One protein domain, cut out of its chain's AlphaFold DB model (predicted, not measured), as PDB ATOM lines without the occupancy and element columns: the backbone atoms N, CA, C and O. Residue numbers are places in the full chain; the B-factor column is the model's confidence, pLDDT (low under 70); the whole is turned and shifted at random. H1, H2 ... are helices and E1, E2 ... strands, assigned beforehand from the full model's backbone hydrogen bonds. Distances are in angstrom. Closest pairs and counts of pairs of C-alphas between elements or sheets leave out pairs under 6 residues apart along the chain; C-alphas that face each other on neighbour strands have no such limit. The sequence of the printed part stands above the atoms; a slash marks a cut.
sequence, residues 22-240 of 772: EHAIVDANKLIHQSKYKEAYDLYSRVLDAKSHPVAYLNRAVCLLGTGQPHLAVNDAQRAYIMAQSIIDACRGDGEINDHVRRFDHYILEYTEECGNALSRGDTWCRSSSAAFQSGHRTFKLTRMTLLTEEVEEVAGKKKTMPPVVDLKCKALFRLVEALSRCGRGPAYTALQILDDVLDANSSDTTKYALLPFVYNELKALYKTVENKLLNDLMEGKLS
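AT A GLANCE: This is residues 22 to 240 of the 772 residues of an uncharacterized protein of Aureobasidium subglaciale (strain EXF-2481) (UniProt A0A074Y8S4). Seven helices, H1, H2, H3, H4, H6, H7 and H8, form an up-and-down bundle, each running against the one before it, with H6 in the core; H5 lies across one end of H1, H3, H4 and H6. A small strand hairpin, E1 with E2, lies far from the middle, and residues 234 to 240, at the end of H8 and beyond, stick out. The 219 printed residues hold eight named helices and two strands in the order H1 H2 H3 H4 H5 E1 E2 H6 H7 H8; the sheet E1 - E2 is antiparallel and the class is mostly helix. The whole is compact, with a radius of gyration of the C-alphas of 17.4 A and spans of 53 by 45 by 34 A.

IN THESE COORDINATES: Start at the sheet: find C-alpha 151 at (186.155, 81.974, 138.744), where E1 takes residues 151 to 153; E2 takes 159 to 161. From C-alpha 164 at (178.871, 83.963, 130.396), H6 runs 25.7 A to residue 181. Then come H7, residues 185 to 203, 26.7 A, and H8, residues 213 to 235, 32.1 A, ending at C-alpha 235 at (195.227, 121.385, 125.732). Earlier in the numbering, look for H1, residues 22 to 33, H2, 37 to 50, H3, 54 to 66, H4, 70 to 92 and 32.4 A long, and H5, 99 to 120 and 31.9 A long.

HOW THE PARTS SIT: In the hairpin of E1 and E2, N 152 and O 160 are within hydrogen-bond range at 2.9 A. H6 touches H4, opposite ways at a shallow tilt of 29 degrees, closest at C-alphas 179 and 70, 4.8 A. It touches H3 the same way at 27 degrees, shallow, closest at C-alphas 172 and 58, 6.1 A. H3 and H2 are a helical hairpin, C-alphas 63 and 37 closest at 4.7 A; so are H2 and H1, C-alphas 40 and 28 at 4.5 A. With residues 164 to 165 alone, H6 touches residues 105 to 112 of H5, about perpendicular at 89 degrees; C-alphas 165 and 108 are closest, 6.9 A. H7 and H8 form another helical hairpin, closest at C-alphas 192 and 223, 6.3 A. H2 and H8 are apart. Every O i to N i+4 pair is within hydrogen-bond range in H1, H2, H5, H6, H7 and H8; H3 has 7 of 9 and H4 18 of 19.

THE WHOLE: The C-alphas of Glu 96 and Gly 237 are the two farthest apart, 56.3 A. The printed part has no cut. The link from H5 to E1, residues 121 to 150, is long. Look for pLDDT under 70 at residues 94 to 97, 130 to 132, 155, 205 to 209 and 237 to 238.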
ATOM      1  N   GLU A  22     178.050  78.271 115.592       88.44
ATOM      2  CA  GLU A  22     179.152  78.488 116.517       88.44
ATOM      3  C   GLU A  22     180.495  78.242 115.817       88.44
ATOM      4  O   GLU A  22     181.430  79.025 115.987       88.44
ATOM      5  N   HIS A  23     180.586  77.239 114.935       90.06
ATOM      6  CA  HIS A  23     181.784  77.017 114.120       90.06
ATOM      7  C   HIS A  23     182.025  78.161 113.130       90.06
ATOM      8  O   HIS A  23     183.170  78.572 112.951       90.06
ATOM      9  N   ALA A  24     180.970  78.714 112.521       93.06
ATOM     10  CA  ALA A  24     181.101  79.876 111.641       93.06
ATOM     11  C   ALA A  24     181.574  81.120 112.415       93.06
ATOM     12  O   ALA A  24     182.444  81.848 111.935       93.06
ATOM     13  N   ILE A  25     181.081  81.329 113.642       94.25
ATOM     14  CA  ILE A  25     181.558  82.390 114.548       94.25
ATOM     15  C   ILE A  25     183.033  82.168 114.912       94.25
ATOM     16  O   ILE A  25     183.823  83.115 114.882       94.25
ATOM     17  N   VAL A  26     183.435  80.933 115.222       93.62
ATOM     18  CA  VAL A  26     184.831  80.576 115.523       93.62
ATOM     19  C   VAL A  26     185.741  80.805 114.314       93.62
ATOM     20  O   VAL A  26     186.825  81.373 114.458       93.62
ATOM     21  N   ASP A  27     185.317  80.418 113.115       93.88
ATOM     22  CA  ASP A  27     186.078  80.663 111.890       93.88
ATOM     23  C   ASP A  27     186.193  82.163 111.588       93.88
ATOM     24  O   ASP A  27     187.276  82.640 111.237       93.88
ATOM     25  N   ALA A  28     185.139  82.942 111.843       94.88
ATOM     26  CA  ALA A  28     185.194  84.398 111.769       94.88
ATOM     27  C   ALA A  28     186.169  84.990 112.805       94.88
ATOM     28  O   ALA A  28     186.975  85.856 112.461       94.88
ATOM     29  N   ASN A  29     186.202  84.471 114.039       94.19
ATOM     30  CA  ASN A  29     187.173  84.896 115.056       94.19
ATOM     31  C   ASN A  29     188.621  84.619 114.607       94.19
ATOM     32  O   ASN A  29     189.513  85.444 114.829       94.19
ATOM     33  N   LYS A  30     188.879  83.478 113.950       93.00
ATOM     34  CA  LYS A  30     190.201  83.170 113.370       93.00
ATOM     35  C   LYS A  30     190.584  84.196 112.303       93.00
ATOM     36  O   LYS A  30     191.729  84.647 112.284       93.00
ATOM     37  N   LEU A  31     189.636  84.609 111.460       94.44
ATOM     38  CA  LEU A  31     189.849  85.663 110.465       94.44
ATOM     39  C   LEU A  31     190.147  87.022 111.126       94.44
ATOM     40  O   LEU A  31     191.091  87.695 110.709       94.44
ATOM     41  N   ILE A  32     189.439  87.399 112.201       92.88
ATOM     42  CA  ILE A  32     189.768  88.604 112.992       92.88
ATOM     43  C   ILE A  32     191.202  88.519 113.531       92.88
ATOM     44  O   ILE A  32     191.952  89.493 113.438       92.88
ATOM     45  N   HIS A  33     191.604  87.375 114.092       89.31
ATOM     46  CA  HIS A  33     192.956  87.181 114.630       89.31
ATOM     47  C   HIS A  33     194.037  87.347 113.548       89.31
ATOM     48  O   HIS A  33     195.100  87.910 113.806       89.31
ATOM     49  N   GLN A  34     193.734  86.936 112.316       91.19
ATOM     50  CA  GLN A  34     194.572  87.135 111.130       91.19
ATOM     51  C   GLN A  34     194.474  88.554 110.537       91.19
ATOM     52  O   GLN A  34     195.045  88.815 109.481       91.19
ATOM     53  N   SER A  35     193.763  89.482 111.189       91.31
ATOM     54  CA  SER A  35     193.480  90.843 110.702       91.31
ATOM     55  C   SER A  35     192.707  90.901 109.374       91.31
ATOM     56  O   SER A  35     192.711  91.922 108.687       91.31
ATOM     57  N   LYS A  36     191.989  89.832 109.018       93.38
ATOM     58  CA  LYS A  36     191.115  89.752 107.838       93.38
ATOM     59  C   LYS A  36     189.697  90.215 108.173       93.38
ATOM     60  O   LYS A  36     188.726  89.470 108.055       93.38
ATOM     61  N   TYR A  37     189.572  91.465 108.616       94.12
ATOM     62  CA  TYR A  37     188.325  91.994 109.179       94.12
ATOM     63  C   TYR A  37     187.142  91.987 108.210       94.12
ATOM     64  O   TYR A  37     186.017  91.764 108.639       94.12
ATOM     65  N   LYS A  38     187.382  92.208 106.913       92.06
ATOM     66  CA  LYS A  38     186.316  92.215 105.904       92.06
ATOM     67  C   LYS A  38     185.733  90.817 105.674       92.06
ATOM     68  O   LYS A  38     184.525  90.654 105.728       92.06
ATOM     69  N   GLU A  39     186.592  89.809 105.509       94.94
ATOM     70  CA  GLU A  39     186.163  88.409 105.370       94.94
ATOM     71  C   GLU A  39     185.425  87.929 106.634       94.94
ATOM     72  O   GLU A  39     184.400  87.257 106.544       94.94
ATOM     73  N   ALA A  40     185.921  88.315 107.817       95.00
ATOM     74  CA  ALA A  40     185.259  88.026 109.085       95.00
ATOM     75  C   ALA A  40     183.884  88.704 109.182       95.00
ATOM     76  O   ALA A  40     182.917  88.062 109.577       95.00
ATOM     77  N   TYR A  41     183.789  89.984 108.802       93.06
ATOM     78  CA  TYR A  41     182.528  90.725 108.748       93.06
ATOM     79  C   TYR A  41     181.506  90.022 107.851       93.06
ATOM     80  O   TYR A  41     180.400  89.761 108.312       93.06
ATOM     81  N   ASP A  42     181.886  89.641 106.628       91.19
ATOM     82  CA  ASP A  42     180.991  88.952 105.688       91.19
ATOM     83  C   ASP A  42     180.510  87.596 106.246       91.19
ATOM     84  O   ASP A  42     179.382  87.167 105.997       91.19
ATOM     85  N   LEU A  43     181.347  86.902 107.025       93.88
ATOM     86  CA  LEU A  43     180.958  85.660 107.694       93.88
ATOM     87  C   LEU A  43     180.003  85.906 108.874       93.88
ATOM     88  O   LEU A  43     179.014  85.186 108.983       93.88
ATOM     89  N   TYR A  44     180.233  86.928 109.709       94.12
ATOM     90  CA  TYR A  44     179.279  87.292 110.766       94.12
ATOM     91  C   TYR A  44     177.953  87.789 110.215       94.12
ATOM     92  O   TYR A  44     176.925  87.442 110.778       94.12
ATOM     93  N   SER A  45     177.957  88.585 109.145       90.31
ATOM     94  CA  SER A  45     176.715  89.045 108.526       90.31
ATOM     95  C   SER A  45     175.902  87.854 108.038       90.31
ATOM     96  O   SER A  45     174.772  87.719 108.464       90.31
ATOM     97  N   ARG A  46     176.511  86.875 107.351       89.38
ATOM     98  CA  ARG A  46     175.805  85.628 106.993       89.38
ATOM     99  C   ARG A  46     175.260  84.850 108.192       89.38
ATOM    100  O   ARG A  46     174.205  84.236 108.087       89.38
ATOM    101  N   VAL A  47     175.990  84.828 109.312       90.69
ATOM    102  CA  VAL A  47     175.495  84.229 110.563       90.69
ATOM    103  C   VAL A  47     174.258  84.979 111.053       90.69
ATOM    104  O   VAL A  47     173.268  84.340 111.389       90.69
ATOM    105  N   LEU A  48     174.315  86.310 111.061       88.19
ATOM    106  CA  LEU A  48     173.245  87.176 111.539       88.19
ATOM    107  C   LEU A  48     172.017  87.152 110.628       88.19
ATOM    108  O   LEU A  48     170.926  87.041 111.168       88.19
ATOM    109  N   ASP A  49     172.195  87.146 109.305       83.81
ATOM    110  CA  ASP A  49     171.123  87.010 108.305       83.81
ATOM    111  C   ASP A  49     170.375  85.680 108.488       83.81
ATOM    112  O   ASP A  49     169.158  85.601 108.373       83.81
ATOM    113  N   ALA A  50     171.103  84.605 108.813       85.69
ATOM    114  CA  ALA A  50     170.479  83.322 109.114       85.69
ATOM    115  C   ALA A  50     169.773  83.337 110.477       85.69
ATOM    116  O   ALA A  50     168.751  82.669 110.659       85.69
ATOM    117  N   LYS A  51     170.364  84.016 111.471       84.81
ATOM    118  CA  LYS A  51     169.882  84.026 112.852       84.81
ATOM    119  C   LYS A  51     170.583  85.076 113.706       84.81
ATOM    120  O   LYS A  51     171.806  85.089 113.855       84.81
ATOM    121  N   SER A  52     169.801  85.858 114.437       84.19
ATOM    122  CA  SER A  52     170.359  86.767 115.432       84.19
ATOM    123  C   SER A  52     171.089  86.042 116.564       84.19
ATOM    124  O   SER A  52     170.506  85.232 117.291       84.19
ATOM    125  N   HIS A  53     172.359  86.402 116.752       90.62
ATOM    126  CA  HIS A  53     173.242  85.811 117.751       90.62
ATOM    127  C   HIS A  53     174.029  86.911 118.501       90.62
ATOM    128  O   HIS A  53     174.817  87.628 117.874       90.62
ATOM    129  N   PRO A  54     173.914  87.033 119.842       92.19
ATOM    130  CA  PRO A  54     174.534  88.132 120.598       92.19
ATOM    131  C   PRO A  54     176.062  88.213 120.448       92.19
ATOM    132  O   PRO A  54     176.625  89.289 120.265       92.19
ATOM    133  N   VAL A  55     176.742  87.061 120.468       95.06
ATOM    134  CA  VAL A  55     178.197  86.966 120.243       95.06
ATOM    135  C   VAL A  55     178.606  87.394 118.832       95.06
ATOM    136  O   VAL A  55     179.648  88.029 118.677       95.06
ATOM    137  N   ALA A  56     177.809  87.074 117.807       94.81
ATOM    138  CA  ALA A  56     178.112  87.477 116.440       94.81
ATOM    139  C   ALA A  56     178.067  89.006 116.307       94.81
ATOM    140  O   ALA A  56     179.028  89.577 115.802       94.81
ATOM    141  N   TYR A  57     177.049  89.678 116.864       94.56
ATOM    142  CA  TYR A  57     177.039  91.146 116.967       94.56
ATOM    143  C   TYR A  57     178.257  91.662 117.738       94.56
ATOM    144  O   TYR A  57     178.998  92.515 117.247       94.56
ATOM    145  N   LEU A  58     178.519  91.089 118.919       95.75
ATOM    146  CA  LEU A  58     179.642  91.488 119.757       95.75
ATOM    147  C   LEU A  58     180.963  91.448 118.963       95.75
ATOM    148  O   LEU A  58     181.708  92.431 118.962       95.75
ATOM    149  N   ASN A  59     181.270  90.337 118.286       95.81
ATOM    150  CA  ASN A  59     182.527  90.137 117.555       95.81
ATOM    151  C   ASN A  59     182.562  90.844 116.191       95.81
ATOM    152  O   ASN A  59     183.625  91.351 115.821       95.81
ATOM    153  N   ARG A  60     181.427  91.023 115.505       94.94
ATOM    154  CA  ARG A  60     181.332  91.863 114.297       94.94
ATOM    155  C   ARG A  60     181.672  93.327 114.590       94.94
ATOM    156  O   ARG A  60     182.353  93.957 113.779       94.94
ATOM    157  N   ALA A  61     181.363  93.831 115.791       95.38
ATOM    158  CA  ALA A  61     181.810  95.156 116.233       95.38
ATOM    159  C   ALA A  61     183.348  95.313 116.207       95.38
ATOM    160  O   ALA A  61     183.855  96.398 115.927       95.38
ATOM    161  N   VAL A  62     184.115  94.239 116.431       94.81
ATOM    162  CA  VAL A  62     185.591  94.268 116.338       94.81
ATOM    163  C   VAL A  62     186.045  94.405 114.887       94.81
ATOM    164  O   VAL A  62     186.983  95.154 114.617       94.81
ATOM    165  N   CYS A  63     185.365  93.745 113.944       94.19
ATOM    166  CA  CYS A  63     185.617  93.932 112.513       94.19
ATOM    167  C   CYS A  63     185.371  95.382 112.090       94.19
ATOM    168  O   CYS A  63     186.181  95.969 111.373       94.19
ATOM    169  N   LEU A  64     184.276  95.971 112.568       93.19
ATOM    170  CA  LEU A  64     183.906  97.357 112.285       93.19
ATOM    171  C   LEU A  64     184.926  98.341 112.879       93.19
ATOM    172  O   LEU A  64     185.369  99.262 112.196       93.19
ATOM    173  N   LEU A  65     185.413  98.099 114.100       92.88
ATOM    174  CA  LEU A  65     186.527  98.865 114.675       92.88
ATOM    175  C   LEU A  65     187.822  98.722 113.864       92.88
ATOM    176  O   LEU A  65     188.500  99.720 113.621       92.88
ATOM    177  N   GLY A  66     188.157  97.503 113.431       90.88
ATOM    178  CA  GLY A  66     189.353  97.210 112.634       90.88
ATOM    179  C   GLY A  66     189.317  97.785 111.214       90.88
ATOM    180  O   GLY A  66     190.367  98.012 110.622       90.88
ATOM    181  N   THR A  67     188.125  98.062 110.681       90.69
ATOM    182  CA  THR A  67     187.913  98.668 109.352       90.69
ATOM    183  C   THR A  67     187.647 100.173 109.402       90.69
ATOM    184  O   THR A  67     187.398 100.780 108.364       90.69
ATOM    185  N   GLY A  68     187.727 100.796 110.584       89.94
ATOM    186  CA  GLY A  68     187.533 102.240 110.732       89.94
ATOM    187  C   GLY A  68     186.071 102.689 110.662       89.94
ATOM    188  O   GLY A  68     185.808 103.835 110.316       89.94
ATOM    189  N   GLN A  69     185.123 101.816 111.018       91.12
ATOM    190  CA  GLN A  69     183.679 102.089 111.045       91.12
ATOM    191  C   GLN A  69     183.131 102.064 112.487       91.12
ATOM    192  O   GLN A  69     182.263 101.250 112.821       91.12
ATOM    193  N   PRO A  70     183.632 102.929 113.392       93.50
ATOM    194  CA  PRO A  70     183.296 102.848 114.810       93.50
ATOM    195  C   PRO A  70     181.807 103.100 115.086       93.50
ATOM    196  O   PRO A  70     181.239 102.458 115.956       93.50
ATOM    197  N   HIS A  71     181.136 103.953 114.317       91.69
ATOM    198  CA  HIS A  71     179.711 104.255 114.495       91.69
ATOM    199  C   HIS A  71     178.793 103.047 114.224       91.69
ATOM    200  O   HIS A  71     177.753 102.891 114.867       91.69
ATOM    201  N   LEU A  72     179.188 102.144 113.318       91.94
ATOM    202  CA  LEU A  72     178.503 100.862 113.130       91.94
ATOM    203  C   LEU A  72     178.858  99.883 114.255       91.94
ATOM    204  O   LEU A  72     177.987  99.159 114.728       91.94
ATOM    205  N   ALA A  73     180.104  99.906 114.741       94.25
ATOM    206  CA  ALA A  73     180.508  99.097 115.891       94.25
ATOM    207  C   ALA A  73     179.709  99.451 117.158       94.25
ATOM    208  O   ALA A  73     179.373  98.552 117.925       94.25
ATOM    209  N   VAL A  74     179.356 100.729 117.354       95.62
ATOM    210  CA  VAL A  74     178.453 101.181 118.431       95.62
ATOM    211  C   VAL A  74     177.100 100.473 118.339       95.62
ATOM    212  O   VAL A  74     176.602 100.001 119.356       95.62
ATOM    213  N   ASN A  75     176.519 100.361 117.140       92.56
ATOM    214  CA  ASN A  75     175.229  99.693 116.942       92.56
ATOM    215  C   ASN A  75     175.298  98.211 117.329       92.56
ATOM    216  O   ASN A  75     174.495  97.743 118.132       92.56
ATOM    217  N   ASP A  76     176.289  97.490 116.807       93.75
ATOM    218  CA  ASP A  76     176.470  96.064 117.091       93.75
ATOM    219  C   ASP A  76     176.785  95.799 118.575       93.75
ATOM    220  O   ASP A  76     176.225  94.885 119.185       93.75
ATOM    221  N   ALA A  77     177.632  96.630 119.192       95.81
ATOM    222  CA  ALA A  77     177.932  96.532 120.617       95.81
ATOM    223  C   ALA A  77     176.694  96.825 121.482       95.81
ATOM    224  O   ALA A  77     176.447  96.108 122.450       95.81
ATOM    225  N   GLN A  78     175.882  97.820 121.109       93.94
ATOM    226  CA  GLN A  78     174.638  98.136 121.809       93.94
ATOM    227  C   GLN A  78     173.622  96.989 121.715       93.94
ATOM    228  O   GLN A  78     172.990  96.668 122.720       93.94
ATOM    229  N   ARG A  79     173.501  96.315 120.561       90.31
ATOM    230  CA  ARG A  79     172.644  95.117 120.433       90.31
ATOM    231  C   ARG A  79     173.083  94.013 121.368       90.31
ATOM    232  O   ARG A  79     172.270  93.502 122.131       90.31
ATOM    233  N   ALA A  80     174.371  93.672 121.335       93.31
ATOM    234  CA  ALA A  80     174.917  92.647 122.214       93.31
ATOM    235  C   ALA A  80     174.677  92.995 123.693       93.31
ATOM    236  O   ALA A  80     174.317  92.116 124.476       93.31
ATOM    237  N   TYR A  81     174.810  94.275 124.062       93.69
ATOM    238  CA  TYR A  81     174.538  94.757 125.415       93.69
ATOM    239  C   TYR A  81     173.065  94.587 125.806       93.69
ATOM    240  O   TYR A  81     172.787  94.020 126.863       93.69
ATOM    241  N   ILE A  82     172.127  95.040 124.965       88.88
ATOM    242  CA  ILE A  82     170.683  94.931 125.228       88.88
ATOM    243  C   ILE A  82     170.271  93.460 125.313       88.88
ATOM    244  O   ILE A  82     169.609  93.087 126.273       88.88
ATOM    245  N   MET A  83     170.709  92.613 124.377       88.81
ATOM    246  CA  MET A  83     170.393  91.178 124.394       88.81
ATOM    247  C   MET A  83     170.890  90.505 125.678       88.81
ATOM    248  O   MET A  83     170.141  89.765 126.311       88.81
ATOM    249  N   ALA A  84     172.121  90.804 126.104       91.25
ATOM    250  CA  ALA A  84     172.656  90.295 127.365       91.25
ATOM    251  C   ALA A  84     171.854  90.803 128.575       91.25
ATOM    252  O   ALA A  84     171.556  90.039 129.491       91.25
ATOM    253  N   GLN A  85     171.480  92.086 128.570       89.62
ATOM    254  CA  GLN A  85     170.677  92.689 129.629       89.62
ATOM    255  C   GLN A  85     169.283  92.059 129.718       89.62
ATOM    256  O   GLN A  85     168.846  91.738 130.818       89.62
ATOM    257  N   SER A  86     168.622  91.807 128.586       85.25
ATOM    258  CA  SER A  86     167.310  91.156 128.542       85.25
ATOM    259  C   SER A  86     167.339  89.736 129.107       85.25
ATOM    260  O   SER A  86     166.407  89.352 129.807       85.25
ATOM    261  N   ILE A  87     168.406  88.972 128.853       86.38
ATOM    262  CA  ILE A  87     168.598  87.649 129.470       86.38
ATOM    263  C   ILE A  87     168.768  87.791 130.984       86.38
ATOM    264  O   ILE A  87     168.087  87.111 131.743       86.38
ATOM    265  N   ILE A  88     169.622  88.717 131.435       87.31
ATOM    266  CA  ILE A  88     169.848  88.958 132.867       87.31
ATOM    267  C   ILE A  88     168.550  89.360 133.578       87.31
ATOM    268  O   ILE A  88     168.282  88.863 134.670       87.31
ATOM    269  N   ASP A  89     167.752  90.246 132.986       84.19
ATOM    270  CA  ASP A  89     166.489  90.693 133.574       84.19
ATOM    271  C   ASP A  89     165.440  89.582 133.579       84.19
ATOM    272  O   ASP A  89     164.741  89.412 134.576       84.19
ATOM    273  N   ALA A  90     165.387  88.763 132.528       83.75
ATOM    274  CA  ALA A  90     164.523  87.590 132.497       83.75
ATOM    275  C   ALA A  90     164.908  86.544 133.553       83.75
ATOM    276  O   ALA A  90     164.029  85.982 134.188       83.75
ATOM    277  N   CYS A  91     166.203  86.321 133.798       84.38
ATOM    278  CA  CYS A  91     166.663  85.448 134.883       84.38
ATOM    279  C   CYS A  91     166.371  86.014 136.283       84.38
ATOM    280  O   CYS A  91     166.458  85.279 137.264       84.38
ATOM    281  N   ARG A  92     166.098  87.321 136.402       83.38
ATOM    282  CA  ARG A  92     165.764  87.990 137.670       83.38
ATOM    283  C   ARG A  92     164.267  88.048 137.940       83.38
ATOM    284  O   ARG A  92     163.889  88.178 139.100       83.38
ATOM    285  N   GLY A  93     163.447  88.051 136.895       78.75
ATOM    286  CA  GLY A  93     161.999  88.032 137.029       78.75
ATOM    287  C   GLY A  93     161.494  86.619 137.301       78.75
ATOM    288  O   GLY A  93     161.907  85.682 136.632       78.75
ATOM    289  N   ASP A  94     160.538  86.480 138.219       60.72
ATOM    290  CA  ASP A  94     159.798  85.223 138.433       60.72
ATOM    291  C   ASP A  94     158.718  84.980 137.347       60.72
ATOM    292  O   ASP A  94     157.912  84.057 137.449       60.72
ATOM    293  N   GLY A  95     158.659  85.836 136.318       69.06
ATOM    294  CA  GLY A  95     157.680  85.770 135.231       69.06
ATOM    295  C   GLY A  95     158.074  84.817 134.099       69.06
ATOM    296  O   GLY A  95     159.214  84.367 133.994       69.06
ATOM    297  N   GLU A  96     157.126  84.531 133.205       67.25
ATOM    298  CA  GLU A  96     157.379  83.704 132.024       67.25
ATOM    299  C   GLU A  96     158.452  84.330 131.123       67.25
ATOM    300  O   GLU A  96     158.268  85.379 130.498       67.25
ATOM    301  N   ILE A  97     159.605  83.663 131.050       69.56
ATOM    302  CA  ILE A  97     160.694  84.058 130.162       69.56
ATOM    303  C   ILE A  97     160.266  83.810 128.716       69.56
ATOM    304  O   ILE A  97     159.971  82.683 128.326       69.56
ATOM    305  N   ASN A  98     160.322  84.863 127.906       74.81
ATOM    306  CA  ASN A  98     160.118  84.808 126.463       74.81
ATOM    307  C   ASN A  98     161.061  83.779 125.794       74.81
ATOM    308  O   ASN A  98     162.278  83.839 125.983       74.81
ATOM    309  N   ASP A  99     160.530  82.893 124.948       77.81
ATOM    310  CA  ASP A  99     161.303  81.858 124.244       77.81
ATOM    311  C   ASP A  99     162.453  82.407 123.387       77.81
ATOM    312  O   ASP A  99     163.456  81.725 123.172       77.81
ATOM    313  N   HIS A 100     162.361  83.649 122.905       74.56
ATOM    314  CA  HIS A 100     163.489  84.314 122.242       74.56
ATOM    315  C   HIS A 100     164.674  84.528 123.193       74.56
ATOM    316  O   HIS A 100     165.816  84.269 122.826       74.56
ATOM    317  N   VAL A 101     164.401  84.949 124.430       81.12
ATOM    318  CA  VAL A 101     165.427  85.184 125.453       81.12
ATOM    319  C   VAL A 101     166.083  83.865 125.865       81.12
ATOM    320  O   VAL A 101     167.309  83.794 125.912       81.12
ATOM    321  N   ARG A 102     165.288  82.797 126.049       83.69
ATOM    322  CA  ARG A 102     165.810  81.438 126.302       83.69
ATOM    323  C   ARG A 102     166.726  80.959 125.178       83.69
ATOM    324  O   ARG A 102     167.785  80.397 125.434       83.69
ATOM    325  N   ARG A 103     166.338  81.214 123.924       85.31
ATOM    326  CA  ARG A 103     167.146  80.875 122.746       85.31
ATOM    327  C   ARG A 103     168.496  81.594 122.737       85.31
ATOM    328  O   ARG A 103     169.498  80.953 122.446       85.31
ATOM    329  N   PHE A 104     168.556  82.885 123.070       87.38
ATOM    330  CA  PHE A 104     169.846  83.590 123.136       87.38
ATOM    331  C   PHE A 104     170.737  83.092 124.263       87.38
ATOM    332  O   PHE A 104     171.943  82.978 124.052       87.38
ATOM    333  N   ASP A 105     170.158  82.796 125.427       89.00
ATOM    334  CA  ASP A 105     170.906  82.215 126.540       89.00
ATOM    335  C   ASP A 105     171.526  80.873 126.131       89.00
ATOM    336  O   ASP A 105     172.727  80.659 126.296       89.00
ATOM    337  N   HIS A 106     170.751  80.026 125.447       90.38
ATOM    338  CA  HIS A 106     171.250  78.771 124.894       90.38
ATOM    339  C   HIS A 106     172.428  78.970 123.923       90.38
ATOM    340  O   HIS A 106     173.467  78.342 124.112       90.38
ATOM    341  N   TYR A 107     172.336  79.892 122.956       90.75
ATOM    342  CA  TYR A 107     173.448  80.146 122.020       90.75
ATOM    343  C   TYR A 107     174.706  80.670 122.718       90.75
ATOM    344  O   TYR A 107     175.831  80.365 122.319       90.75
ATOM    345  N   ILE A 108     174.541  81.469 123.776       91.56
ATOM    346  CA  ILE A 108     175.667  81.932 124.593       91.56
ATOM    347  C   ILE A 108     176.354  80.744 125.273       91.56
ATOM    348  O   ILE A 108     177.588  80.696 125.294       91.56
ATOM    349  N   LEU A 109     175.586  79.796 125.815       92.69
ATOM    350  CA  LEU A 109     176.123  78.599 126.464       92.69
ATOM    351  C   LEU A 109     176.848  77.687 125.465       92.69
ATOM    352  O   LEU A 109     177.996  77.326 125.728       92.69
ATOM    353  N   GLU A 110     176.249  77.401 124.304       92.00
ATOM    354  CA  GLU A 110     176.878  76.593 123.241       92.00
ATOM    355  C   GLU A 110     178.199  77.220 122.763       92.00
ATOM    356  O   GLU A 110     179.240  76.562 122.711       92.00
ATOM    357  N   TYR A 111     178.211  78.530 122.502       92.31
ATOM    358  CA  TYR A 111     179.441  79.232 122.129       92.31
ATOM    359  C   TYR A 111     180.499  79.225 123.247       92.31
ATOM    360  O   TYR A 111     181.705  79.192 122.977       92.31
ATOM    361  N   THR A 112     180.076  79.275 124.512       92.06
ATOM    362  CA  THR A 112     180.990  79.229 125.663       92.06
ATOM    363  C   THR A 112     181.672  77.866 125.772       92.06
ATOM    364  O   THR A 112     182.871  77.810 126.058       92.06
ATOM    365  N   GLU A 113     180.955  76.777 125.491       91.38
ATOM    366  CA  GLU A 113     181.530  75.430 125.424       91.38
ATOM    367  C   GLU A 113     182.620  75.346 124.343       91.38
ATOM    368  O   GLU A 113     183.750  74.931 124.621       91.38
ATOM    369  N   GLU A 114     182.336  75.856 123.141       91.00
ATOM    370  CA  GLU A 114     183.319  75.940 122.052       91.00
ATOM    371  C   GLU A 114     184.553  76.773 122.435       91.00
ATOM    372  O   GLU A 114     185.690  76.414 122.109       91.00
ATOM    373  N   CYS A 115     184.367  77.863 123.188       90.81
ATOM    374  CA  CYS A 115     185.475  78.656 123.724       90.81
ATOM    375  C   CYS A 115     186.332  77.867 124.721       90.81
ATOM    376  O   CYS A 115     187.562  77.962 124.673       90.81
ATOM    377  N   GLY A 116     185.706  77.089 125.610       89.88
ATOM    378  CA  GLY A 116     186.402  76.217 126.558       89.88
ATOM    379  C   GLY A 116     187.246  75.159 125.846       89.88
ATOM    380  O   GLY A 116     188.429  74.994 126.157       89.88
ATOM    381  N   ASN A 117     186.672  74.524 124.822       90.38
ATOM    382  CA  ASN A 117     187.351  73.538 123.979       90.38
ATOM    383  C   ASN A 117     188.521  74.146 123.192       90.38
ATOM    384  O   ASN A 117     189.580  73.539 123.059       90.38
ATOM    385  N   ALA A 118     188.364  75.359 122.668       89.62
ATOM    386  CA  ALA A 118     189.434  76.036 121.945       89.62
ATOM    387  C   ALA A 118     190.589  76.465 122.864       89.62
ATOM    388  O   ALA A 118     191.761  76.327 122.505       89.62
ATOM    389  N   LEU A 119     190.278  76.935 124.074       89.31
ATOM    390  CA  LEU A 119     191.293  77.303 125.060       89.31
ATOM    391  C   LEU A 119     192.081  76.101 125.571       89.31
ATOM    392  O   LEU A 119     193.297  76.221 125.728       89.31
ATOM    393  N   SER A 120     191.431  74.957 125.797       90.56
ATOM    394  CA  SER A 120     192.121  73.733 126.224       90.56
ATOM    395  C   SER A 120     193.095  73.222 125.157       90.56
ATOM    396  O   SER A 120     194.166  72.718 125.496       90.56
ATOM    397  N   ARG A 121     192.787  73.440 123.871       92.44
ATOM    398  CA  ARG A 121     193.698  73.182 122.741       92.44
ATOM    399  C   ARG A 121     194.802  74.230 122.572       92.44
ATOM    400  O   ARG A 121     195.743  74.001 121.815       92.44
ATOM    401  N   GLY A 122     194.714  75.367 123.261       89.19
ATOM    402  CA  GLY A 122     195.658  76.473 123.109       89.19
ATOM    403  C   GLY A 122     195.477  77.263 121.809       89.19
ATOM    404  O   GLY A 122     196.443  77.858 121.321       89.19
ATOM    405  N   ASP A 123     194.264  77.287 121.249       88.88
ATOM    406  CA  ASP A 123     193.973  77.988 120.000       88.88
ATOM    407  C   ASP A 123     194.293  79.495 120.125       88.88
ATOM    408  O   ASP A 123     193.858  80.198 121.043       88.88
ATOM    409  N   THR A 124     195.053  80.041 119.171       86.50
ATOM    410  CA  THR A 124     195.559  81.423 119.269       86.50
ATOM    411  C   THR A 124     194.480  82.487 119.072       86.50
ATOM    412  O   THR A 124     194.619  83.600 119.588       86.50
ATOM    413  N   TRP A 125     193.392  82.150 118.369       87.12
ATOM    414  CA  TRP A 125     192.271  83.059 118.112       87.12
ATOM    415  C   TRP A 125     191.518  83.441 119.391       87.12
ATOM    416  O   TRP A 125     190.862  84.477 119.415       87.12
ATOM    417  N   CYS A 126     191.656  82.671 120.477       84.75
ATOM    418  CA  CYS A 126     191.035  82.989 121.763       84.75
ATOM    419  C   CYS A 126     191.597  84.271 122.415       84.75
ATOM    420  O   CYS A 126     191.044  84.786 123.390       84.75
ATOM    421  N   ARG A 127     192.714  84.798 121.899       78.25
ATOM    422  CA  ARG A 127     193.344  86.041 122.363       78.25
ATOM    423  C   ARG A 127     192.738  87.271 121.675       78.25
ATOM    424  O   ARG A 127     192.113  87.179 120.624       78.25
ATOM    425  N   SER A 128     192.956  88.445 122.269       70.50
ATOM    426  CA  SER A 128     192.553  89.728 121.678       70.50
ATOM    427  C   SER A 128     193.221  89.964 120.319       70.50
ATOM    428  O   SER A 128     194.394  89.622 120.126       70.50
ATOM    429  N   SER A 129     192.490  90.572 119.380       70.62
ATOM    430  CA  SER A 129     193.071  91.006 118.110       70.62
ATOM    431  C   SER A 129     193.897  92.269 118.314       70.62
ATOM    432  O   SER A 129     193.377  93.346 118.607       70.62
ATOM    433  N   SER A 130     195.211  92.133 118.135       63.88
ATOM    434  CA  SER A 130     196.160  93.220 118.376       63.88
ATOM    435  C   SER A 130     195.943  94.445 117.473       63.88
ATOM    436  O   SER A 130     196.304  95.549 117.868       63.88
ATOM    437  N   ALA A 131     195.332  94.304 116.296       64.06
ATOM    438  CA  ALA A 131     195.187  95.414 115.350       64.06
ATOM    439  C   ALA A 131     193.881  96.227 115.503       64.06
ATOM    440  O   ALA A 131     193.848  97.370 115.061       64.06
ATOM    441  N   ALA A 132     192.836  95.701 116.154       69.12
ATOM    442  CA  ALA A 132     191.548  96.404 116.284       69.12
ATOM    443  C   ALA A 132     191.500  97.397 117.465       69.12
ATOM    444  O   ALA A 132     190.761  98.389 117.442       69.12
ATOM    445  N   PHE A 133     192.305  97.148 118.502       79.12
ATOM    446  CA  PHE A 133     192.332  97.925 119.742       79.12
ATOM    447  C   PHE A 133     193.611  98.753 119.882       79.12
ATOM    448  O   PHE A 133     194.671  98.389 119.361       79.12
ATOM    449  N   GLN A 134     193.515  99.862 120.623       74.31
ATOM    450  CA  GLN A 134     194.676 100.680 120.973       74.31
ATOM    451  C   GLN A 134     195.721  99.823 121.693       74.31
ATOM    452  O   GLN A 134     195.374  98.902 122.436       74.31
ATOM    453  N   SER A 135     197.008 100.119 121.490       74.69
ATOM    454  CA  SER A 135     198.115  99.303 122.013       74.69
ATOM    455  C   SER A 135     198.018  99.044 123.520       74.69
ATOM    456  O   SER A 135     198.281  97.923 123.952       74.69
ATOM    457  N   GLY A 136     197.568 100.040 124.290       71.56
ATOM    458  CA  GLY A 136     197.373  99.944 125.738       71.56
ATOM    459  C   GLY A 136     196.201  99.060 126.184       71.56
ATOM    460  O   GLY A 136     196.214  98.582 127.312       71.56
ATOM    461  N   HIS A 137     195.215  98.798 125.322       80.38
ATOM    462  CA  HIS A 137     194.031  97.991 125.661       80.38
ATOM    463  C   HIS A 137     194.156  96.529 125.228       80.38
ATOM    464  O   HIS A 137     193.332  95.702 125.597       80.38
ATOM    465  N   ARG A 138     195.192  96.169 124.461       76.25
ATOM    466  CA  ARG A 138     195.374  94.807 123.917       76.25
ATOM    467  C   ARG A 138     195.443  93.717 124.987       76.25
ATOM    468  O   ARG A 138     195.163  92.555 124.706       76.25
ATOM    469  N   THR A 139     195.875  94.078 126.190       77.75
ATOM    470  CA  THR A 139     196.021  93.160 127.324       77.75
ATOM    471  C   THR A 139     194.735  92.996 128.125       77.75
ATOM    472  O   THR A 139     194.662  92.088 128.952       77.75
ATOM    473  N   PHE A 140     193.722  93.830 127.876       85.25
ATOM    474  CA  PHE A 140     192.465  93.800 128.610       85.25
ATOM    475  C   PHE A 140     191.697  92.524 128.280       85.25
ATOM    476  O   PHE A 140     191.515  92.168 127.110       85.25
ATOM    477  N   LYS A 141     191.206  91.841 129.308       84.94
ATOM    478  CA  LYS A 141     190.373  90.646 129.167       84.94
ATOM    479  C   LYS A 141     189.077  90.952 128.420       84.94
ATOM    480  O   LYS A 141     188.635  90.118 127.626       84.94
ATOM    481  N   LEU A 142     188.519  92.152 128.589       87.25
ATOM    482  CA  LEU A 142     187.296  92.589 127.904       87.25
ATOM    483  C   LEU A 142     187.455  92.727 126.376       87.25
ATOM    484  O   LEU A 142     186.465  92.768 125.647       87.25
ATOM    485  N   THR A 143     188.687  92.732 125.857       86.75
ATOM    486  CA  THR A 143     188.941  92.760 124.403       86.75
ATOM    487  C   THR A 143     188.964  91.374 123.751       86.75
ATOM    488  O   THR A 143     189.033  91.266 122.526       86.75
ATOM    489  N   ARG A 144     188.897  90.291 124.539       89.81
ATOM    490  CA  ARG A 144     188.886  88.916 124.014       89.81
ATOM    491  C   ARG A 144     187.570  88.601 123.298       89.81
ATOM    492  O   ARG A 144     186.513  89.103 123.678       89.81
ATOM    493  N   MET A 145     187.647  87.737 122.285       89.38
ATOM    494  CA  MET A 145     186.493  87.278 121.492       89.38
ATOM    495  C   MET A 145     185.763  86.078 122.112       89.38
ATOM    496  O   MET A 145     184.631  85.788 121.730       89.38
ATOM    497  N   THR A 146     186.395  85.377 123.054       90.75
ATOM    498  CA  THR A 146     185.796  84.249 123.777       90.75
ATOM    499  C   THR A 146     184.825  84.731 124.844       90.75
ATOM    500  O   THR A 146     185.023  85.818 125.384       90.75
ATOM    501  N   LEU A 147     183.841  83.910 125.206       90.19
ATOM    502  CA  LEU A 147     183.094  84.057 126.457       90.19
ATOM    503  C   LEU A 147     183.600  83.022 127.456       90.19
ATOM    504  O   LEU A 147     183.835  81.881 127.063       90.19
ATOM    505  N   LEU A 148     183.844  83.427 128.703       82.38
ATOM    506  CA  LEU A 148     184.376  82.531 129.732       82.38
ATOM    507  C   LEU A 148     183.644  82.692 131.054       82.38
ATOM    508  O   LEU A 148     183.422  83.805 131.528       82.38
ATOM    509  N   THR A 149     183.383  81.554 131.689       81.94
ATOM    510  CA  THR A 149     183.061  81.501 133.111       81.94
ATOM    511  C   THR A 149     184.354  81.720 133.889       81.94
ATOM    512  O   THR A 149     185.146  80.797 134.071       81.94
ATOM    513  N   GLU A 150     184.620  82.959 134.299       78.12
ATOM    514  CA  GLU A 150     185.768  83.245 135.162       78.12
ATOM    515  C   GLU A 150     185.398  82.974 136.627       78.12
ATOM    516  O   GLU A 150     184.433  83.539 137.152       78.12
ATOM    517  N   GLU A 151     186.172  82.110 137.288       78.81
ATOM    518  CA  GLU A 151     186.155  81.974 138.744       78.81
ATOM    519  C   GLU A 151     186.998  83.097 139.354       78.81
ATOM    520  O   GLU A 151     188.188  83.225 139.060       78.81
ATOM    521  N   VAL A 152     186.391  83.909 140.216       76.62
ATOM    522  CA  VAL A 152     187.104  84.905 141.014       76.62
ATOM    523  C   VAL A 152     187.120  84.438 142.462       76.62
ATOM    524  O   VAL A 152     186.070  84.212 143.068       76.62
ATOM    525  N   GLU A 153     188.326  84.276 143.006       72.31
ATOM    526  CA  GLU A 153     188.520  84.033 144.433       72.31
ATOM    527  C   GLU A 153     188.158  85.302 145.205       72.31
ATOM    528  O   GLU A 153     188.784  86.353 145.053       72.31
ATOM    529  N   GLU A 154     187.101  85.219 146.005       71.62
ATOM    530  CA  GLU A 154     186.671  86.309 146.869       71.62
ATOM    531  C   GLU A 154     187.504  86.303 148.162       71.62
ATOM    532  O   GLU A 154     187.943  85.252 148.634       71.62
ATOM    533  N   VAL A 155     187.695  87.476 148.779       65.00
ATOM    534  CA  VAL A 155     188.528  87.668 149.991       65.00
ATOM    535  C   VAL A 155     188.069  86.791 151.177       65.00
ATOM    536  O   VAL A 155     188.845  86.523 152.089       65.00
ATOM    537  N   ALA A 156     186.831  86.286 151.143       74.25
ATOM    538  CA  ALA A 156     186.251  85.380 152.137       74.25
ATOM    539  C   ALA A 156     186.317  83.880 151.760       74.25
ATOM    540  O   ALA A 156     185.640  83.063 152.384       74.25
ATOM    541  N   GLY A 157     187.071  83.500 150.722       76.25
ATOM    542  CA  GLY A 157     187.235  82.105 150.289       76.25
ATOM    543  C   GLY A 157     186.041  81.505 149.535       76.25
ATOM    544  O   GLY A 157     186.082  80.334 149.158       76.25
ATOM    545  N   LYS A 158     184.977  82.279 149.278       78.19
ATOM    546  CA  LYS A 158     183.897  81.874 148.369       78.19
ATOM    547  C   LYS A 158     184.333  82.145 146.932       78.19
ATOM    548  O   LYS A 158     184.800  83.232 146.613       78.19
ATOM    549  N   LYS A 159     184.198  81.156 146.052       79.06
ATOM    550  CA  LYS A 159     184.424  81.351 144.618       79.06
ATOM    551  C   LYS A 159     183.171  81.962 144.008       79.06
ATOM    552  O   LYS A 159     182.106  81.347 144.058       79.06
ATOM    553  N   LYS A 160     183.292  83.156 143.433       79.81
ATOM    554  CA  LYS A 160     182.221  83.772 142.645       79.81
ATOM    555  C   LYS A 160     182.489  83.475 141.176       79.81
ATOM    556  O   LYS A 160     183.542  83.840 140.658       79.81
ATOM    557  N   THR A 161     181.561  82.798 140.510       83.19
ATOM    558  CA  THR A 161     181.637  82.560 139.066       83.19
ATOM    559  C   THR A 161     180.924  83.683 138.325       83.19
ATOM    560  O   THR A 161     179.834  84.107 138.718       83.19
ATOM    561  N   MET A 162     181.546  84.206 137.268       85.56
ATOM    562  CA  MET A 162     180.872  85.122 136.348       85.56
ATOM    563  C   MET A 162     180.076  84.313 135.323       85.56
ATOM    564  O   MET A 162     180.696  83.573 134.559       85.56
ATOM    565  N   PRO A 163     178.741  84.452 135.244       91.31
ATOM    566  CA  PRO A 163     177.982  83.821 134.173       91.31
ATOM    567  C   PRO A 163     178.426  84.357 132.797       91.31
ATOM    568  O   PRO A 163     178.672  85.564 132.679       91.31
ATOM    569  N   PRO A 164     178.464  83.528 131.737       93.25
ATOM    570  CA  PRO A 164     178.871  83.963 130.396       93.25
ATOM    571  C   PRO A 164     178.061  85.142 129.840       93.25
ATOM    572  O   PRO A 164     178.600  86.001 129.147       93.25
ATOM    573  N   VAL A 165     176.776  85.243 130.192       93.19
ATOM    574  CA  VAL A 165     175.932  86.387 129.814       93.19
ATOM    575  C   VAL A 165     176.393  87.706 130.454       93.19
ATOM    576  O   VAL A 165     176.322  88.766 129.832       93.19
ATOM    577  N   VAL A 166     176.936  87.663 131.675       92.81
ATOM    578  CA  VAL A 166     177.502  88.845 132.347       92.81
ATOM    579  C   VAL A 166     178.831  89.237 131.699       92.81
ATOM    580  O   VAL A 166     179.072  90.428 131.487       92.81
ATOM    581  N   ASP A 167     179.655  88.256 131.317       93.44
ATOM    582  CA  ASP A 167     180.877  88.476 130.530       93.44
ATOM    583  C   ASP A 167     180.555  89.152 129.185       93.44
ATOM    584  O   ASP A 167     181.132  90.188 128.845       93.44
ATOM    585  N   LEU A 168     179.556  88.626 128.462       95.31
ATOM    586  CA  LEU A 168     179.041  89.201 127.219       95.31
ATOM    587  C   LEU A 168     178.620  90.663 127.418       95.31
ATOM    588  O   LEU A 168     179.061  91.525 126.656       95.31
ATOM    589  N   LYS A 169     177.822  90.960 128.455       95.00
ATOM    590  CA  LYS A 169     177.373  92.327 128.766       95.00
ATOM    591  C   LYS A 169     178.552  93.274 129.013       95.00
ATOM    592  O   LYS A 169     178.575  94.380 128.472       95.00
ATOM    593  N   CYS A 170     179.539  92.857 129.808       94.75
ATOM    594  CA  CYS A 170     180.706  93.686 130.125       94.75
ATOM    595  C   CYS A 170     181.578  93.942 128.887       94.75
ATOM    596  O   CYS A 170     182.030  95.066 128.664       94.75
ATOM    597  N   LYS A 171     181.776  92.923 128.043       95.94
ATOM    598  CA  LYS A 171     182.497  93.051 126.767       95.94
ATOM    599  C   LYS A 171     181.756  93.941 125.777       95.94
ATOM    600  O   LYS A 171     182.392  94.738 125.090       95.94
ATOM    601  N   ALA A 172     180.431  93.836 125.717       96.31
ATOM    602  CA  ALA A 172     179.594  94.699 124.892       96.31
ATOM    603  C   ALA A 172     179.709  96.163 125.332       96.31
ATOM    604  O   ALA A 172     179.982  97.022 124.497       96.31
ATOM    605  N   LEU A 173     179.625  96.435 126.640       96.88
ATOM    606  CA  LEU A 173     179.827  97.774 127.201       96.88
ATOM    607  C   LEU A 173     181.216  98.333 126.867       96.88
ATOM    608  O   LEU A 173     181.334  99.471 126.418       96.88
ATOM    609  N   PHE A 174     182.266  97.527 127.040       95.94
ATOM    610  CA  PHE A 174     183.628  97.932 126.699       95.94
ATOM    611  C   PHE A 174     183.741  98.339 125.224       95.94
ATOM    612  O   PHE A 174     184.258  99.410 124.905       95.94
ATOM    613  N   ARG A 175     183.233  97.498 124.310       95.81
ATOM    614  CA  ARG A 175     183.287  97.753 122.861       95.81
ATOM    615  C   ARG A 175     182.426  98.946 122.458       95.81
ATOM    616  O   ARG A 175     182.844  99.699 121.585       95.81
ATOM    617  N   LEU A 176     181.283  99.147 123.113       97.12
ATOM    618  CA  LEU A 176     180.416 100.307 122.922       97.12
ATOM    619  C   LEU A 176     181.161 101.606 123.246       97.12
ATOM    620  O   LEU A 176     181.223 102.506 122.411       97.12
ATOM    621  N   VAL A 177     181.762 101.686 124.432       96.75
ATOM    622  CA  VAL A 177     182.494 102.873 124.897       96.75
ATOM    623  C   VAL A 177     183.731 103.130 124.035       96.75
ATOM    624  O   VAL A 177     183.956 104.261 123.602       96.75
ATOM    625  N   GLU A 178     184.510 102.089 123.726       95.00
ATOM    626  CA  GLU A 178     185.676 102.220 122.847       95.00
ATOM    627  C   GLU A 178     185.265 102.711 121.453       95.00
ATOM    628  O   GLU A 178     185.906 103.609 120.905       95.00
ATOM    629  N   ALA A 179     184.173 102.187 120.890       95.38
ATOM    630  CA  ALA A 179     183.650 102.630 119.603       95.38
ATOM    631  C   ALA A 179     183.156 104.083 119.643       95.38
ATOM    632  O   ALA A 179     183.542 104.880 118.786       95.38
ATOM    633  N   LEU A 180     182.389 104.470 120.666       96.06
ATOM    634  CA  LEU A 180     181.937 105.852 120.857       96.06
ATOM    635  C   LEU A 180     183.114 106.828 120.949       96.06
ATOM    636  O   LEU A 180     183.092 107.874 120.301       96.06
ATOM    637  N   SER A 181     184.186 106.456 121.654       94.31
ATOM    638  CA  SER A 181     185.398 107.281 121.777       94.31
ATOM    639  C   SER A 181     186.090 107.579 120.436       94.31
ATOM    640  O   SER A 181     186.889 108.517 120.326       94.31
ATOM    641  N   ARG A 182     185.800 106.779 119.400       92.25
ATOM    642  CA  ARG A 182     186.331 106.912 118.036       92.25
ATOM    643  C   ARG A 182     185.364 107.607 117.070       92.25
ATOM    644  O   ARG A 182     185.773 107.897 115.952       92.25
ATOM    645  N   CYS A 183     184.130 107.912 117.480       91.25
ATOM    646  CA  CYS A 183     183.110 108.558 116.637       91.25
ATOM    647  C   CYS A 183     183.151 110.100 116.669       91.25
ATOM    648  O   CYS A 183     182.268 110.754 116.126       91.25
ATOM    649  N   GLY A 184     184.154 110.690 117.323       89.38
ATOM    650  CA  GLY A 184     184.282 112.138 117.511       89.38
ATOM    651  C   GLY A 184     184.047 112.569 118.959       89.38
ATOM    652  O   GLY A 184     183.801 111.742 119.838       89.38
ATOM    653  N   ARG A 185     184.155 113.876 119.222       88.06
ATOM    654  CA  ARG A 185     184.188 114.420 120.591       88.06
ATOM    655  C   ARG A 185     182.860 114.281 121.334       88.06
ATOM    656  O   ARG A 185     182.865 113.857 122.484       88.06
ATOM    657  N   GLY A 186     181.737 114.599 120.687       90.62
ATOM    658  CA  GLY A 186     180.407 114.469 121.289       90.62
ATOM    659  C   GLY A 186     180.076 113.028 121.711       90.62
ATOM    660  O   GLY A 186     179.740 112.785 122.874       90.62
ATOM    661  N   PRO A 187     180.253 112.034 120.823       93.94
ATOM    662  CA  PRO A 187     180.129 110.627 121.181       93.94
ATOM    663  C   PRO A 187     181.118 110.166 122.254       93.94
ATOM    664  O   PRO A 187     180.728 109.420 123.146       93.94
ATOM    665  N   ALA A 188     182.369 110.632 122.226       94.00
ATOM    666  CA  ALA A 188     183.347 110.320 123.269       94.00
ATOM    667  C   ALA A 188     182.924 110.865 124.644       94.00
ATOM    668  O   ALA A 188     183.072 110.169 125.645       94.00
ATOM    669  N   TYR A 189     182.337 112.063 124.694       93.50
ATOM    670  CA  TYR A 189     181.754 112.613 125.920       93.50
ATOM    671  C   TYR A 189     180.576 111.763 126.419       93.50
ATOM    672  O   TYR A 189     180.470 111.467 127.605       93.50
ATOM    673  N   THR A 190     179.737 111.278 125.498       94.56
ATOM    674  CA  THR A 190     178.659 110.327 125.826       94.56
ATOM    675  C   THR A 190     179.217 109.010 126.376       94.56
ATOM    676  O   THR A 190     178.644 108.434 127.296       94.56
ATOM    677  N   ALA A 191     180.361 108.549 125.862       95.94
ATOM    678  CA  ALA A 191     181.050 107.363 126.362       95.94
ATOM    679  C   ALA A 191     181.518 107.533 127.818       95.94
ATOM    680  O   ALA A 191     181.382 106.597 128.603       95.94
ATOM    681  N   LEU A 192     182.029 108.718 128.182       96.19
ATOM    682  CA  LEU A 192     182.392 109.032 129.569       96.19
ATOM    683  C   LEU A 192     181.172 109.017 130.485       96.19
ATOM    684  O   LEU A 192     181.235 108.372 131.521       96.19
ATOM    685  N   GLN A 193     180.055 109.621 130.069       94.69
ATOM    686  CA  GLN A 193     178.826 109.606 130.868       94.69
ATOM    687  C   GLN A 193     178.333 108.173 131.128       94.69
ATOM    688  O   GLN A 193     178.009 107.829 132.256       94.69
ATOM    689  N   ILE A 194     178.337 107.315 130.101       95.19
ATOM    690  CA  ILE A 194     177.962 105.900 130.255       95.19
ATOM    691  C   ILE A 194     178.890 105.190 131.252       95.19
ATOM    692  O   ILE A 194     178.435 104.361 132.041       95.19
ATOM    693  N   LEU A 195     180.195 105.471 131.202       95.50
ATOM    694  CA  LEU A 195     181.143 104.889 132.144       95.50
ATOM    695  C   LEU A 195     180.956 105.428 133.563       95.50
ATOM    696  O   LEU A 195     181.024 104.620 134.483       95.50
ATOM    697  N   ASP A 196     180.718 106.728 133.740       95.19
ATOM    698  CA  ASP A 196     180.438 107.336 135.046       95.19
ATOM    699  C   ASP A 196     179.204 106.686 135.673       95.19
ATOM    700  O   ASP A 196     179.312 106.119 136.757       95.19
ATOM    701  N   ASP A 197     178.087 106.609 134.940       93.00
ATOM    702  CA  ASP A 197     176.852 105.971 135.417       93.00
ATOM    703  C   ASP A 197     177.100 104.517 135.871       93.00
ATOM    704  O   ASP A 197     176.598 104.066 136.906       93.00
ATOM    705  N   VAL A 198     177.905 103.761 135.112       92.31
ATOM    706  CA  VAL A 198     178.247 102.371 135.450       92.31
ATOM    707  C   VAL A 198     179.194 102.299 136.647       92.31
ATOM    708  O   VAL A 198     179.000 101.449 137.515       92.31
ATOM    709  N   LEU A 199     180.233 103.129 136.711       92.56
ATOM    710  CA  LEU A 199     181.221 103.105 137.793       92.56
ATOM    711  C   LEU A 199     180.616 103.603 139.113       92.56
ATOM    712  O   LEU A 199     180.892 103.005 140.157       92.56
ATOM    713  N   ASP A 200     179.738 104.602 139.062       91.06
ATOM    714  CA  ASP A 200     179.033 105.157 140.217       91.06
ATOM    715  C   ASP A 200     178.037 104.150 140.795       91.06
ATOM    716  O   ASP A 200     178.062 103.893 142.002       91.06
ATOM    717  N   ALA A 201     177.255 103.468 139.948       86.81
ATOM    718  CA  ALA A 201     176.355 102.393 140.381       86.81
ATOM    719  C   ALA A 201     177.086 101.211 141.058       86.81
ATOM    720  O   ALA A 201     176.480 100.442 141.809       86.81
ATOM    721  N   ASN A 202     178.391 101.054 140.805       84.50
ATOM    722  CA  ASN A 202     179.237 100.067 141.483       84.50
ATOM    723  C   ASN A 202     179.870 100.576 142.779       84.50
ATOM    724  O   ASN A 202     180.324  99.762 143.578       84.50
ATOM    725  N   SER A 203     179.932 101.892 142.978       82.44
ATOM    726  CA  SER A 203     180.467 102.499 144.200       82.44
ATOM    727  C   SER A 203     179.446 102.530 145.339       82.44
ATOM    728  O   SER A 203     179.826 102.561 146.507       82.44
ATOM    729  N   SER A 204     178.149 102.483 145.019       76.19
ATOM    730  CA  SER A 204     177.100 102.332 146.019       76.19
ATOM    731  C   SER A 204     177.084 100.893 146.550       76.19
ATOM    732  O   SER A 204     176.700  99.980 145.817       76.19
ATOM    733  N   ASP A 205     177.427 100.697 147.830       63.19
ATOM    734  CA  ASP A 205     177.428  99.407 148.562       63.19
ATOM    735  C   ASP A 205     176.084  98.635 148.526       63.19
ATOM    736  O   ASP A 205     175.961  97.523 149.040       63.19
ATOM    737  N   THR A 206     175.043  99.214 147.933       64.50
ATOM    738  CA  THR A 206     173.681  98.678 147.873       64.50
ATOM    739  C   THR A 206     173.425  97.751 146.683       64.50
ATOM    740  O   THR A 206     172.405  97.051 146.672       64.50
ATOM    741  N   THR A 207     174.305  97.686 145.677       61.53
ATOM    742  CA  THR A 207     174.062  96.845 144.496       61.53
ATOM    743  C   THR A 207     174.534  95.404 144.716       61.53
ATOM    744  O   THR A 207     175.718  95.099 144.822       61.53
ATOM    745  N   LYS A 208     173.588  94.451 144.693       60.06
ATOM    746  CA  LYS A 208     173.847  92.992 144.783       60.06
ATOM    747  C   LYS A 208     174.791  92.438 143.691       60.06
ATOM    748  O   LYS A 208     175.161  91.267 143.739       60.06
ATOM    749  N   TYR A 209     175.178  93.252 142.710       64.50
ATOM    750  CA  TYR A 209     175.955  92.859 141.536       64.50
ATOM    751  C   TYR A 209     177.094  93.836 141.246       64.50
ATOM    752  O   TYR A 209     177.229  94.307 140.118       64.50
ATOM    753  N   ALA A 210     177.921  94.114 142.255       76.62
ATOM    754  CA  ALA A 210     179.189  94.796 142.036       76.62
ATOM    755  C   ALA A 210     179.990  94.095 140.920       76.62
ATOM    756  O   ALA A 210     180.111  92.858 140.902       76.62
ATOM    757  N   LEU A 211     180.511  94.889 139.984       86.00
ATOM    758  CA  LEU A 211     181.431  94.450 138.942       86.00
ATOM    759  C   LEU A 211     182.605  93.709 139.574       86.00
ATOM    760  O   LEU A 211     183.098  94.067 140.644       86.00
ATOM    761  N   LEU A 212     183.098  92.692 138.872       87.50
ATOM    762  CA  LEU A 212     184.316  92.024 139.304       87.50
ATOM    763  C   LEU A 212     185.482  93.022 139.311       87.50
ATOM    764  O   LEU A 212     185.565  93.857 138.403       87.50
ATOM    765  N   PRO A 213     186.421  92.925 140.273       87.88
ATOM    766  CA  PRO A 213     187.495  93.905 140.420       87.88
ATOM    767  C   PRO A 213     188.301  94.145 139.136       87.88
ATOM    768  O   PRO A 213     188.659  95.280 138.831       87.88
ATOM    769  N   PHE A 214     188.562  93.097 138.345       88.56
ATOM    770  CA  PHE A 214     189.285  93.254 137.081       88.56
ATOM    771  C   PHE A 214     188.465  94.019 136.030       88.56
ATOM    772  O   PHE A 214     189.026  94.863 135.339       88.56
ATOM    773  N   VAL A 215     187.149  93.774 135.942       90.94
ATOM    774  CA  VAL A 215     186.250  94.483 135.017       90.94
ATOM    775  C   VAL A 215     186.203  95.958 135.392       90.94
ATOM    776  O   VAL A 215     186.404  96.813 134.534       90.94
ATOM    777  N   TYR A 216     186.023  96.257 136.682       92.31
ATOM    778  CA  TYR A 216     186.052  97.626 137.195       92.31
ATOM    779  C   TYR A 216     187.367  98.336 136.840       92.31
ATOM    780  O   TYR A 216     187.354  99.453 136.324       92.31
ATOM    781  N   ASN A 217     188.511  97.677 137.051       92.62
ATOM    782  CA  ASN A 217     189.822  98.249 136.743       92.62
ATOM    783  C   ASN A 217     190.028  98.501 135.241       92.62
ATOM    784  O   ASN A 217     190.559  99.550 134.875       92.62
ATOM    785  N   GLU A 218     189.603  97.580 134.372       94.44
ATOM    786  CA  GLU A 218     189.692  97.755 132.915       94.44
ATOM    787  C   GLU A 218     188.773  98.881 132.418       94.44
ATOM    788  O   GLU A 218     189.213  99.718 131.629       94.44
ATOM    789  N   LEU A 219     187.538  98.977 132.927       94.31
ATOM    790  CA  LEU A 219     186.622 100.078 132.598       94.31
ATOM    791  C   LEU A 219     187.138 101.427 133.114       94.31
ATOM    792  O   LEU A 219     187.085 102.420 132.394       94.31
ATOM    793  N   LYS A 220     187.724 101.470 134.314       95.06
ATOM    794  CA  LYS A 220     188.367 102.675 134.862       95.06
ATOM    795  C   LYS A 220     189.608 103.088 134.066       95.06
ATOM    796  O   LYS A 220     189.890 104.276 133.921       95.06
ATOM    797  N   ALA A 221     190.366 102.128 133.541       94.19
ATOM    798  CA  ALA A 221     191.484 102.413 132.648       94.19
ATOM    799  C   ALA A 221     191.001 102.934 131.283       94.19
ATOM    800  O   ALA A 221     191.595 103.873 130.740       94.19
ATOM    801  N   LEU A 222     189.904 102.381 130.753       93.88
ATOM    802  CA  LEU A 222     189.244 102.894 129.552       93.88
ATOM    803  C   LEU A 222     188.748 104.327 129.768       93.88
ATOM    804  O   LEU A 222     189.071 105.187 128.952       93.88
ATOM    805  N   TYR A 223     188.082 104.606 130.894       95.81
ATOM    806  CA  TYR A 223     187.645 105.948 131.295       95.81
ATOM    807  C   TYR A 223     188.775 106.965 131.177       95.81
ATOM    808  O   TYR A 223     188.700 107.900 130.385       95.81
ATOM    809  N   LYS A 224     189.885 106.708 131.884       95.81
ATOM    810  CA  LYS A 224     191.067 107.576 131.864       95.81
ATOM    811  C   LYS A 224     191.642 107.738 130.462       95.81
ATOM    812  O   LYS A 224     192.168 108.792 130.134       95.81
ATOM    813  N   THR A 225     191.579 106.700 129.629       94.25
ATOM    814  CA  THR A 225     192.057 106.787 128.242       94.25
ATOM    815  C   THR A 225     191.202 107.763 127.431       94.25
ATOM    816  O   THR A 225     191.749 108.621 126.738       94.25
ATOM    817  N   VAL A 226     189.876 107.654 127.529       93.62
ATOM    818  CA  VAL A 226     188.932 108.532 126.817       93.62
ATOM    819  C   VAL A 226     189.015 109.966 127.348       93.62
ATOM    820  O   VAL A 226     189.086 110.907 126.559       93.62
ATOM    821  N   GLU A 227     189.088 110.132 128.668       95.00
ATOM    822  CA  GLU A 227     189.249 111.421 129.344       95.00
ATOM    823  C   GLU A 227     190.543 112.120 128.910       95.00
ATOM    824  O   GLU A 227     190.505 113.252 128.427       95.00
ATOM    825  N   ASN A 228     191.684 111.426 128.986       92.94
ATOM    826  CA  ASN A 228     192.974 111.977 128.569       92.94
ATOM    827  C   ASN A 228     192.980 112.354 127.088       92.94
ATOM    828  O   ASN A 228     193.574 113.363 126.721       92.94
ATOM    829  N   LYS A 229     192.316 111.571 126.228       89.81
ATOM    830  CA  LYS A 229     192.172 111.908 124.808       89.81
ATOM    831  C   LYS A 229     191.429 113.237 124.633       89.81
ATOM    832  O   LYS A 229     191.943 114.130 123.967       89.81
ATOM    833  N   LEU A 230     190.273 113.397 125.281       89.31
ATOM    834  CA  LEU A 230     189.490 114.636 125.219       89.31
ATOM    835  C   LEU A 230     190.238 115.842 125.810       89.31
ATOM    836  O   LEU A 230     190.134 116.948 125.266       89.31
ATOM    837  N   LEU A 231     190.994 115.632 126.893       89.50
ATOM    838  CA  LEU A 231     191.811 116.661 127.534       89.50
ATOM    839  C   LEU A 231     192.999 117.070 126.660       89.50
ATOM    840  O   LEU A 231     193.240 118.262 126.496       89.50
ATOM    841  N   ASN A 232     193.713 116.118 126.056       87.69
ATOM    842  CA  ASN A 232     194.819 116.406 125.140       87.69
ATOM    843  C   ASN A 232     194.332 117.209 123.931       87.69
ATOM    844  O   ASN A 232     194.919 118.239 123.603       87.69
ATOM    845  N   ASP A 233     193.196 116.820 123.346       81.00
ATOM    846  CA  ASP A 233     192.586 117.571 122.248       81.00
ATOM    847  C   ASP A 233     192.195 119.004 122.668       81.00
ATOM    848  O   ASP A 233     192.068 119.887 121.818       81.00
ATOM    849  N   LEU A 234     191.960 119.247 123.965       81.62
ATOM    850  CA  LEU A 234     191.664 120.570 124.518       81.62
ATOM    851  C   LEU A 234     192.928 121.389 124.806       81.62
ATOM    852  O   LEU A 234     192.965 122.580 124.496       81.62
ATOM    853  N   MET A 235     193.960 120.753 125.356       80.62
ATOM    854  CA  MET A 235     195.227 121.385 125.732       80.62
ATOM    855  C   MET A 235     196.108 121.730 124.530       80.62
ATOM    856  O   MET A 235     196.811 122.736 124.564       80.62
ATOM    857  N   GLU A 236     196.049 120.957 123.445       80.94
ATOM    858  CA  GLU A 236     196.821 121.221 122.222       80.94
ATOM    859  C   GLU A 236     196.326 122.450 121.427       80.94
ATOM    860  O   GLU A 236     196.838 122.732 120.346       80.94
ATOM    861  N   GLY A 237     195.328 123.192 121.928       63.00
ATOM    862  CA  GLY A 237     194.820 124.411 121.286       63.00
ATOM    863  C   GLY A 237     194.117 124.168 119.945       63.00
ATOM    864  O   GLY A 237     193.791 125.118 119.241       63.00
ATOM    865  N   LYS A 238     193.846 122.905 119.597       67.44
ATOM    866  CA  LYS A 238     193.201 122.471 118.344       67.44
ATOM    867  C   LYS A 238     191.687 122.708 118.308       67.44
ATOM    868  O   LYS A 238     191.024 122.279 117.372       67.44
ATOM    869  N   LEU A 239     191.129 123.342 119.336       73.44
ATOM    870  CA  LEU A 239     189.691 123.472 119.522       73.44
ATOM    871  C   LEU A 239     189.155 124.774 118.941       73.44
ATOM    872  O   LEU A 239     189.327 125.841 119.534       73.44
ATOM    873  N   SER A 240     188.414 124.668 117.842       79.25
ATOM    874  CA  SER A 240     187.518 125.747 117.429       79.25
ATOM    875  C   SER A 240     186.303 125.838 118.370       79.25
ATOM    876  O   SER A 240     185.963 124.891 119.088       79.25
TER     877      SER A 240